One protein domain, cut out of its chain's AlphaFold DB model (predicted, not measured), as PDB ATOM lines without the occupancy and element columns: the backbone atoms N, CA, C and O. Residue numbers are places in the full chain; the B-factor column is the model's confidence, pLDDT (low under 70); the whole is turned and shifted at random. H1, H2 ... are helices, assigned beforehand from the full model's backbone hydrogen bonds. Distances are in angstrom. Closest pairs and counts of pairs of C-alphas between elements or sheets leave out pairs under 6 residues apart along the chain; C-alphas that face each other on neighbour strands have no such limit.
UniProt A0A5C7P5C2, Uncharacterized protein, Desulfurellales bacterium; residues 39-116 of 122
ATOM      1  N   THR A  39     117.140 144.751 119.511       89.81
ATOM      2  CA  THR A  39     115.866 145.392 119.199       89.81
ATOM      3  C   THR A  39     115.217 144.743 117.974       89.81
ATOM      4  O   THR A  39     115.862 144.040 117.192       89.81
ATOM      5  N   LEU A  40     113.922 144.985 117.760       88.38
ATOM      6  CA  LEU A  40     113.219 144.462 116.580       88.38
ATOM      7  C   LEU A  40     113.858 144.934 115.264       88.38
ATOM      8  O   LEU A  40     113.948 144.158 114.315       88.38
ATOM      9  N   VAL A  41     114.361 146.171 115.232       90.62
ATOM     10  CA  VAL A  41     115.058 146.742 114.070       90.62
ATOM     11  C   VAL A  41     116.383 146.023 113.823       90.62
ATOM     12  O   VAL A  41     116.687 145.647 112.691       90.62
ATOM     13  N   GLU A  42     117.156 145.769 114.877       84.25
ATOM     14  CA  GLU A  42     118.406 145.012 114.770       84.25
ATOM     15  C   GLU A  42     118.157 143.563 114.350       84.25
ATOM     16  O   GLU A  42     118.863 143.041 113.486       84.25
ATOM     17  N   LYS A  43     117.112 142.926 114.891       82.50
ATOM     18  CA  LYS A  43     116.675 141.582 114.486       82.50
ATOM     19  C   LYS A  43     116.305 141.543 113.004       82.50
ATOM     20  O   LYS A  43     116.786 140.660 112.296       82.50
ATOM     21  N   ALA A  44     115.537 142.518 112.516       87.56
ATOM     22  CA  ALA A  44     115.188 142.629 111.102       87.56
ATOM     23  C   ALA A  44     116.429 142.830 110.218       87.56
ATOM     24  O   ALA A  44     116.613 142.103 109.246       87.56
ATOM     25  N   LYS A  45     117.338 143.742 110.588       91.12
ATOM     26  CA  LYS A  45     118.595 143.985 109.856       91.12
ATOM     27  C   LYS A  45     119.463 142.727 109.771       91.12
ATOM     28  O   LYS A  45     119.978 142.395 108.701       91.12
ATOM     29  N   ASN A  46     119.606 142.017 110.887       84.06
ATOM     30  CA  ASN A  46     120.372 140.775 110.956       84.06
ATOM     31  C   ASN A  46     119.734 139.673 110.105       84.06
ATOM     32  O   ASN A  46     120.447 138.969 109.388       84.06
ATOM     33  N   PHE A  47     118.406 139.554 110.140       83.06
ATOM     34  CA  PHE A  47     117.671 138.600 109.319       83.06
ATOM     35  C   PHE A  47     117.822 138.900 107.826       83.06
ATOM     36  O   PHE A  47     118.220 138.011 107.078       83.06
ATOM     37  N   THR A  48     117.617 140.146 107.395       87.38
ATOM     38  CA  THR A  48     117.792 140.546 105.992       87.38
ATOM     39  C   THR A  48     119.207 140.247 105.506       87.38
ATOM     40  O   THR A  48     119.373 139.624 104.463       87.38
ATOM     41  N   LYS A  49     120.238 140.587 106.294       84.75
ATOM     42  CA  LYS A  49     121.631 140.244 105.966       84.75
ATOM     43  C   LYS A  49     121.824 138.732 105.801       84.75
ATOM     44  O   LYS A  49     122.521 138.302 104.882       84.75
ATOM     45  N   ALA A  50     121.223 137.929 106.679       73.38
ATOM     46  CA  ALA A  50     121.306 136.474 106.613       73.38
ATOM     47  C   ALA A  50     120.609 135.920 105.360       73.38
ATOM     48  O   ALA A  50     121.205 135.110 104.655       73.38
ATOM     49  N   VAL A  51     119.405 136.408 105.044       79.75
ATOM     50  CA  VAL A  51     118.648 136.034 103.842       79.75
ATOM     51  C   VAL A  51     119.408 136.410 102.573       79.75
ATOM     52  O   VAL A  51     119.574 135.568 101.698       79.75
ATOM     53  N   THR A  52     119.949 137.628 102.475       81.56
ATOM     54  CA  THR A  52     120.755 138.045 101.318       81.56
ATOM     55  C   THR A  52     121.967 137.134 101.122       81.56
ATOM     56  O   THR A  52     122.235 136.705 100.002       81.56
ATOM     57  N   LYS A  53     122.674 136.773 102.205       70.25
ATOM     58  CA  LYS A  53     123.797 135.821 102.143       70.25
ATOM     59  C   LYS A  53     123.330 134.448 101.638       70.25
ATOM     60  O   LYS A  53     124.016 133.852 100.811       70.25
ATOM     61  N   HIS A  54     122.161 133.992 102.082       67.75
ATOM     62  CA  HIS A  54     121.576 132.712 101.685       67.75
ATOM     63  C   HIS A  54     121.176 132.674 100.204       67.75
ATOM     64  O   HIS A  54     121.493 131.716  99.497       67.75
ATOM     65  N   VAL A  55     120.574 133.756  99.702       74.38
ATOM     66  CA  VAL A  55     120.230 133.925  98.282       74.38
ATOM     67  C   VAL A  55     121.491 133.942  97.418       74.38
ATOM     68  O   VAL A  55     121.588 133.175  96.465       74.38
ATOM     69  N   ILE A  56     122.494 134.755  97.778       72.94
ATOM     70  CA  ILE A  56     123.771 134.847  97.042       72.94
ATOM     71  C   ILE A  56     124.478 133.487  96.980       72.94
ATOM     72  O   ILE A  56     125.157 133.172  96.005       72.94
ATOM     73  N   LYS A  57     124.330 132.663  98.020       62.66
ATOM     74  CA  LYS A  57     124.931 131.327  98.097       62.66
ATOM     75  C   LYS A  57     124.046 130.225  97.507       62.66
ATOM     76  O   LYS A  57     124.436 129.060  97.557       62.66
ATOM     77  N   GLY A  58     122.922 130.587  96.885       68.94
ATOM     78  CA  GLY A  58     122.083 129.695  96.089       68.94
ATOM     79  C   GLY A  58     121.185 128.774  96.912       68.94
ATOM     80  O   GLY A  58     120.994 127.631  96.512       68.94
ATOM     81  N   PHE A  59     120.682 129.235  98.063       70.25
ATOM     82  CA  PHE A  59     119.788 128.459  98.941       70.25
ATOM     83  C   PHE A  59     120.360 127.101  99.368       70.25
ATOM     84  O   PHE A  59     119.644 126.117  99.560       70.25
ATOM     85  N   ARG A  60     121.687 127.021  99.481       79.38
ATOM     86  CA  ARG A  60     122.367 125.771  99.799       79.38
ATOM     87  C   ARG A  60     122.123 125.413 101.253       79.38
ATOM     88  O   ARG A  60     122.663 126.056 102.159       79.38
ATOM     89  N   ASN A  61     121.350 124.358 101.452       88.00
ATOM     90  CA  ASN A  61     121.227 123.720 102.746       88.00
ATOM     91  C   ASN A  61     122.379 122.739 102.982       88.00
ATOM     92  O   ASN A  61     123.014 122.250 102.044       88.00
ATOM     93  N   VAL A  62     122.661 122.480 104.252       89.50
ATOM     94  CA  VAL A  62     123.537 121.395 104.683       89.50
ATOM     95  C   VAL A  62     122.757 120.078 104.763       89.50
ATOM     96  O   VAL A  62     121.530 120.105 104.868       89.50
ATOM     97  N   PRO A  63     123.450 118.929 104.745       92.94
ATOM     98  CA  PRO A  63     122.875 117.640 105.115       92.94
ATOM     99  C   PRO A  63     122.231 117.647 106.512       92.94
ATOM    100  O   PRO A  63     122.632 118.413 107.392       92.94
ATOM    101  N   GLU A  64     121.235 116.786 106.727       92.06
ATOM    102  CA  GLU A  64     120.447 116.751 107.968       92.06
ATOM    103  C   GLU A  64     121.305 116.472 109.214       92.06
ATOM    104  O   GLU A  64     121.123 117.104 110.254       92.06
ATOM    105  N   ASP A  65     122.294 115.586 109.102       93.50
ATOM    106  CA  ASP A  65     123.254 115.276 110.162       93.50
ATOM    107  C   ASP A  65     124.094 116.503 110.550       93.50
ATOM    108  O   ASP A  65     124.272 116.788 111.738       93.50
ATOM    109  N   VAL A  66     124.528 117.295 109.566       94.94
ATOM    110  CA  VAL A  66     125.259 118.551 109.786       94.94
ATOM    111  C   VAL A  66     124.364 119.597 110.449       94.94
ATOM    112  O   VAL A  66     124.786 120.255 111.405       94.94
ATOM    113  N   GLN A  67     123.123 119.753 109.975       96.38
ATOM    114  CA  GLN A  67     122.152 120.663 110.586       96.38
ATOM    115  C   GLN A  67     121.898 120.272 112.041       96.38
ATOM    116  O   GLN A  67     121.969 121.122 112.934       96.38
ATOM    117  N   LYS A  68     121.659 118.981 112.291       96.75
ATOM    118  CA  LYS A  68     121.417 118.437 113.623       96.75
ATOM    119  C   LYS A  68     122.608 118.673 114.544       96.75
ATOM    120  O   LYS A  68     122.411 119.165 115.652       96.75
ATOM    121  N   ALA A  69     123.829 118.399 114.083       96.56
ATOM    122  CA  ALA A  69     125.043 118.643 114.854       96.56
ATOM    123  C   ALA A  69     125.166 120.124 115.248       96.56
ATOM    124  O   ALA A  69     125.287 120.440 116.429       96.56
ATOM    125  N   ARG A  70     125.029 121.047 114.287       97.62
ATOM    126  CA  ARG A  70     125.056 122.499 114.547       97.62
ATOM    127  C   ARG A  70     123.957 122.939 115.516       97.62
ATOM    128  O   ARG A  70     124.192 123.797 116.374       97.62
ATOM    129  N   TYR A  71     122.756 122.380 115.381       97.69
ATOM    130  CA  TYR A  71     121.623 122.716 116.234       97.69
ATOM    131  C   TYR A  71     121.809 122.213 117.662       97.69
ATOM    132  O   TYR A  71     121.620 122.986 118.599       97.69
ATOM    133  N   ASP A  72     122.269 120.978 117.844       97.62
ATOM    134  CA  ASP A  72     122.585 120.430 119.162       97.62
ATOM    135  C   ASP A  72     123.752 121.185 119.824       97.62
ATOM    136  O   ASP A  72     123.674 121.510 121.013       97.62
ATOM    137  N   THR A  73     124.772 121.590 119.056       97.44
ATOM    138  CA  THR A  73     125.830 122.496 119.534       97.44
ATOM    139  C   THR A  73     125.246 123.817 120.037       97.44
ATOM    140  O   THR A  73     125.598 124.280 121.128       97.44
ATOM    141  N   CYS A  74     124.324 124.429 119.284       97.19
ATOM    142  CA  CYS A  74     123.691 125.672 119.708       97.19
ATOM    143  C   CYS A  74     122.794 125.476 120.930       97.19
ATOM    144  O   CYS A  74     122.880 126.284 121.844       97.19
ATOM    145  N   LYS A  75     121.977 124.419 120.987       96.44
ATOM    146  CA  LYS A  75     121.135 124.093 122.151       96.44
ATOM    147  C   LYS A  75     121.943 123.908 123.425       96.44
ATOM    148  O   LYS A  75     121.446 124.180 124.513       96.44
ATOM    149  N   GLY A  76     123.185 123.445 123.283       94.38
ATOM    150  CA  GLY A  76     124.154 123.490 124.354       94.38
ATOM    151  C   GLY A  76     124.350 124.927 124.824       94.38
ATOM    152  O   GLY A  76     124.129 125.190 125.996       94.38
ATOM    153  N   CYS A  77     124.807 125.827 123.948       95.06
ATOM    154  CA  CYS A  77     125.307 127.190 124.218       95.06
ATOM    155  C   CYS A  77     124.532 128.006 125.282       95.06
ATOM    156  O   CYS A  77     123.308 128.012 125.313       95.06
ATOM    157  N   GLU A  78     125.258 128.752 126.127       93.81
ATOM    158  CA  GLU A  78     124.685 129.635 127.167       93.81
ATOM    159  C   GLU A  78     123.772 130.737 126.600       93.81
ATOM    160  O   GLU A  78     122.898 131.259 127.286       93.81
ATOM    161  N   HIS A  79     123.951 131.068 125.321       94.25
ATOM    162  CA  HIS A  79     123.166 132.075 124.621       94.25
ATOM    163  C   HIS A  79     121.955 131.498 123.882       94.25
ATOM    164  O   HIS A  79     121.328 132.217 123.106       94.25
ATOM    165  N   TYR A  80     121.628 130.216 124.041       96.00
ATOM    166  CA  TYR A  80     120.426 129.651 123.438       96.00
ATOM    167  C   TYR A  80     119.186 129.983 124.266       96.00
ATOM    168  O   TYR A  80     119.159 129.819 125.484       96.00
ATOM    169  N   ASN A  81     118.145 130.462 123.593       93.56
ATOM    170  CA  ASN A  81     116.830 130.690 124.161       93.56
ATOM    171  C   ASN A  81     115.906 129.517 123.774       93.56
ATOM    172  O   ASN A  81     115.430 129.487 122.633       93.56
ATOM    173  N   PRO A  82     115.632 128.573 124.695       92.19
ATOM    174  CA  PRO A  82     114.806 127.404 124.404       92.19
ATOM    175  C   PRO A  82     113.332 127.744 124.167       92.19
ATOM    176  O   PRO A  82     112.685 127.056 123.387       92.19
ATOM    177  N   GLU A  83     112.811 128.813 124.772       93.25
ATOM    178  CA  GLU A  83     111.400 129.205 124.630       93.25
ATOM    179  C   GLU A  83     111.079 129.687 123.213       93.25
ATOM    180  O   GLU A  83     109.974 129.498 122.711       93.25
ATOM    181  N   LYS A  84     112.055 130.321 122.553       89.12
ATOM    182  CA  LYS A  84     111.881 130.923 121.222       89.12
ATOM    183  C   LYS A  84     112.554 130.126 120.105       89.12
ATOM    184  O   LYS A  84     112.326 130.421 118.927       89.12
ATOM    185  N   ASP A  85     113.340 129.104 120.453       95.50
ATOM    186  CA  ASP A  85     114.282 128.429 119.551       95.50
ATOM    187  C   ASP A  85     115.152 129.460 118.811       95.50
ATOM    188  O   ASP A  85     115.168 129.571 117.585       95.50
ATOM    189  N   SER A  86     115.828 130.313 119.582       95.62
ATOM    190  CA  SER A  86     116.637 131.396 119.025       95.62
ATOM    191  C   SER A  86     117.938 131.603 119.784       95.62
ATOM    192  O   SER A  86     118.040 131.315 120.970       95.62
ATOM    193  N   CYS A  87     118.951 132.154 119.124       94.69
ATOM    194  CA  CYS A  87     120.186 132.566 119.792       94.69
ATOM    195  C   CYS A  87     120.072 134.019 120.278       94.69
ATOM    196  O   CYS A  87     119.726 134.892 119.489       94.69
ATOM    197  N   ARG A  88     120.418 134.305 121.535       93.00
ATOM    198  CA  ARG A  88     120.405 135.658 122.124       93.00
ATOM    199  C   ARG A  88     121.464 136.597 121.530       93.00
ATOM    200  O   ARG A  88     121.315 137.807 121.603       93.00
ATOM    201  N   LEU A  89     122.514 136.052 120.901       91.12
ATOM    202  CA  LEU A  89     123.553 136.855 120.240       91.12
ATOM    203  C   LEU A  89     123.165 137.293 118.826       91.12
ATOM    204  O   LEU A  89     123.380 138.440 118.456       91.12
ATOM    205  N   CYS A  90     122.636 136.376 118.007       89.38
ATOM    206  CA  CYS A  90     122.315 136.685 116.606       89.38
ATOM    207  C   CYS A  90     120.818 136.861 116.323       89.38
ATOM    208  O   CYS A  90     120.459 137.333 115.250       89.38
ATOM    209  N   GLY A  91     119.941 136.478 117.251       88.69
ATOM    210  CA  GLY A  91     118.486 136.586 117.129       88.69
ATOM    211  C   GLY A  91     117.832 135.597 116.158       88.69
ATOM    212  O   GLY A  91     116.611 135.594 116.036       88.69
ATOM    213  N   CYS A  92     118.602 134.763 115.456       92.06
ATOM    214  CA  CYS A  92     118.068 133.864 114.435       92.06
ATOM    215  C   CYS A  92     117.339 132.658 115.042       92.06
ATOM    216  O   CYS A  92     117.761 132.141 116.079       92.06
ATOM    217  N   LYS A  93     116.313 132.168 114.333       95.56
ATOM    218  CA  LYS A  93     115.666 130.878 114.599       95.56
ATOM    219  C   LYS A  93     116.665 129.748 114.341       95.56
ATOM    220  O   LYS A  93     117.145 129.607 113.211       95.56
ATOM    221  N   MET A  94     117.025 128.979 115.366       96.12
ATOM    222  CA  MET A  94     118.155 128.049 115.264       96.12
ATOM    223  C   MET A  94     117.811 126.769 114.506       96.12
ATOM    224  O   MET A  94     118.680 126.280 113.784       96.12
ATOM    225  N   SER A  95     116.556 126.310 114.536       95.12
ATOM    226  CA  SER A  95     116.066 125.265 113.618       95.12
ATOM    227  C   SER A  95     116.263 125.603 112.134       95.12
ATOM    228  O   SER A  95     116.486 124.702 111.335       95.12
ATOM    229  N   VAL A  96     116.257 126.889 111.761       93.94
ATOM    230  CA  VAL A  96     116.441 127.337 110.370       93.94
ATOM    231  C   VAL A  96     117.910 127.634 110.063       93.94
ATOM    232  O   VAL A  96     118.485 127.056 109.148       93.94
ATOM    233  N   LYS A  97     118.554 128.510 110.849       93.94
ATOM    234  CA  LYS A  97     119.914 129.008 110.567       93.94
ATOM    235  C   LYS A  97     120.959 127.896 110.463       93.94
ATOM    236  O   LYS A  97     121.915 128.015 109.701       93.94
ATOM    237  N   THR A  98     120.801 126.840 111.251       96.44
ATOM    238  CA  THR A  98     121.727 125.699 111.275       96.44
ATOM    239  C   THR A  98     121.703 124.903 109.972       96.44
ATOM    240  O   THR A  98     122.728 124.324 109.606       96.44
ATOM    241  N   GLY A  99     120.575 124.943 109.256       93.62
ATOM    242  CA  GLY A  99     120.379 124.300 107.962       93.62
ATOM    243  C   GLY A  99     121.090 125.007 106.813       93.62
ATOM    244  O   GLY A  99     121.355 124.388 105.795       93.62
ATOM    245  N   TRP A 100     121.458 126.280 106.953       93.12
ATOM    246  CA  TRP A 100     122.052 127.047 105.856       93.12
ATOM    247  C   TRP A 100     123.572 126.855 105.802       93.12
ATOM    248  O   TRP A 100     124.286 127.043 106.793       93.12
ATOM    249  N   SER A 101     124.090 126.471 104.635       91.06
ATOM    250  CA  SER A 101     125.499 126.093 104.457       91.06
ATOM    251  C   SER A 101     126.475 127.223 104.765       91.06
ATOM    252  O   SER A 101     127.466 127.005 105.458       91.06
ATOM    253  N   GLU A 102     126.162 128.443 104.340       87.31
ATOM    254  CA  GLU A 102     127.020 129.622 104.452       87.31
ATOM    255  C   GLU A 102     126.943 130.348 105.798       87.31
ATOM    256  O   GLU A 102     127.660 131.332 106.019       87.31
ATOM    257  N   GLN A 103     126.026 129.931 106.667       91.94
ATOM    258  CA  GLN A 103     125.889 130.514 107.991       91.94
ATOM    259  C   GLN A 103     126.977 129.980 108.919       91.94
ATOM    260  O   GLN A 103     127.562 128.923 108.690       91.94
ATOM    261  N   GLU A 104     127.234 130.735 109.979       95.00
ATOM    262  CA  GLU A 104     128.186 130.376 111.026       95.00
ATOM    263  C   GLU A 104     127.720 130.907 112.384       95.00
ATOM    264  O   GLU A 104     126.824 131.766 112.487       95.00
ATOM    265  N   CYS A 105     128.318 130.367 113.444       96.12
ATOM    266  CA  CYS A 105     128.112 130.847 114.800       96.12
ATOM    267  C   CYS A 105     128.859 132.176 115.010       96.12
ATOM    268  O   CYS A 105     130.051 132.223 114.729       96.12
ATOM    269  N   PRO A 106     128.243 133.226 115.590       94.19
ATOM    270  CA  PRO A 106     128.940 134.492 115.864       94.19
ATOM    271  C   PRO A 106     130.101 134.358 116.866       94.19
ATOM    272  O   PRO A 106     130.943 135.243 116.944       94.19
ATOM    273  N   ILE A 107     130.135 133.262 117.630       95.50
ATOM    274  CA  ILE A 107     131.217 132.904 118.559       95.50
ATOM    275  C   ILE A 107     131.957 131.632 118.111       95.50
ATOM    276  O   ILE A 107     132.571 130.951 118.921       95.50
ATOM    277  N   ASN A 108     131.863 131.285 116.823       95.31
ATOM    278  CA  ASN A 108     132.640 130.228 116.167       95.31
ATOM    279  C   ASN A 108     132.500 128.805 116.747       95.31
ATOM    280  O   ASN A 108     133.363 127.965 116.519       95.31
ATOM    281  N   LEU A 109     131.394 128.480 117.432       94.12
ATOM    282  CA  LEU A 109     131.114 127.097 117.866       94.12
ATOM    283  C   LEU A 109     130.853 126.129 116.696       94.12
ATOM    284  O   LEU A 109     130.885 124.916 116.877       94.12
ATOM    285  N   TRP A 110     130.544 126.662 115.515       95.19
ATOM    286  CA  TRP A 110     130.418 125.938 114.254       95.19
ATOM    287  C   TRP A 110     130.649 126.909 113.092       95.19
ATOM    288  O   TRP A 110     130.358 128.105 113.208       95.19
ATOM    289  N   THR A 111     131.156 126.388 111.978       93.75
ATOM    290  CA  THR A 111     131.579 127.158 110.801       93.75
ATOM    291  C   THR A 111     130.697 126.873 109.589       93.75
ATOM    292  O   THR A 111     129.882 125.941 109.597       93.75
ATOM    293  N   ALA A 112     130.856 127.681 108.536       90.81
ATOM    294  CA  ALA A 112     130.243 127.427 107.239       90.81
ATOM    295  C   ALA A 112     130.622 126.034 106.704       90.81
ATOM    296  O   ALA A 112     131.746 125.566 106.877       90.81
ATOM    297  N   TRP A 113     129.666 125.370 106.058       91.50
ATOM    298  CA  TRP A 113     129.809 124.022 105.522       91.50
ATOM    299  C   TRP A 113     130.008 124.097 104.015       91.50
ATOM    300  O   TRP A 113     129.267 124.782 103.307       91.50
ATOM    301  N   SER A 114     130.994 123.356 103.527       85.12
ATOM    302  CA  SER A 114     131.190 123.071 102.113       85.12
ATOM    303  C   SER A 114     131.011 121.576 101.879       85.12
ATOM    304  O   SER A 114     131.388 120.751 102.712       85.12
ATOM    305  N   LYS A 115     130.435 121.216 100.729       77.50
ATOM    306  CA  LYS A 115     130.375 119.818 100.308       77.50
ATOM    307  C   LYS A 115     131.815 119.308 100.130       77.50
ATOM    308  O   LYS A 115     132.550 119.944  99.370       77.50
ATOM    309  N   PRO A 116     132.224 118.208 100.788       68.38
ATOM    310  CA  PRO A 116     133.507 117.587 100.488       68.38
ATOM    311  C   PRO A 116     133.503 117.124  99.026       68.38
ATOM    312  O   PRO A 116     132.500 116.609  98.522       68.38
TER     313      PRO A 116
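AT A GLANCE: This is residues 39 to 116 of the 122 residues of an uncharacterized protein of Desulfurellales bacterium (UniProt A0A5C7P5C2). Two helices, H1 and H2, run roughly opposite ways along two sides of a body made mostly of loops, with the one-turn helix H3 in the space between them. H1 makes one side and meets no other helix; H2 makes the other side, and the long loops of residues 77 to 93 and 98 to 116 fill much of what lies between and beside them. The printed part has 78 residues with three named helices, in the order H1, H2, H3, and no named strand. Its class is all helix, though under half of the residues, 34 of 78, are in named elements. The whole is compact, with a radius of gyration of the C-alphas of 11.9 A, and spans 36 by 27 by 19 A along its three main axes.

IN THESE COORDINATES: Start just after Thr 39 and find C-alpha 40 at (113.219, 144.462, 116.580); from there H1, residues 40 to 56, runs 24.2 A to C-alpha 56 at (123.771, 134.847, 97.042). Go on to C-alpha 64 at (120.447, 116.751, 107.968), where H2, residues 64 to 76, begins and runs 18.1 A. Further along you reach H3, residues 94 to 97, whose last C-alpha is at (119.914, 129.008, 110.567).

HOW THE PARTS SIT: Look first at H1, which touches no helix: it is apart from H2 and apart from H3. Then look at residues 71 to 74 of H2, the part of H2 that touches H3. H2 and H3 only just touch, with 3 pairs of C-alphas within 8 A; their closest C-alphas are those of Tyr 71 and Met 94, 6.4 A apart. Between these two helices, residues 80 to 81 pair with residues 86 to 87, antiparallel, in stretches too short to be named strands. In H1 and H2 every pair of O of residue i and N of residue i+4 is within hydrogen-bond range. H3 is too short for such a pair, and its 1 pair of O of residue i and N of residue i+3 is not within range.

THE WHOLE: The two C-alphas farthest apart are those of Thr 39 and Pro 116, the first and last printed, at 37.9 A. The printed part has no cut. The link from H1 to H2 is short, with 7 residues, and the link from H2 to H3 is long, with 17. After H3, residues 98 to 116 hold no named element; their C-alphas lie 4 to 20 A from the mean of the C-alphas. The mean pLDDT of the printed part is 89.3; look for values under 70 at residue 54, residues 57 to 58 and residue 116.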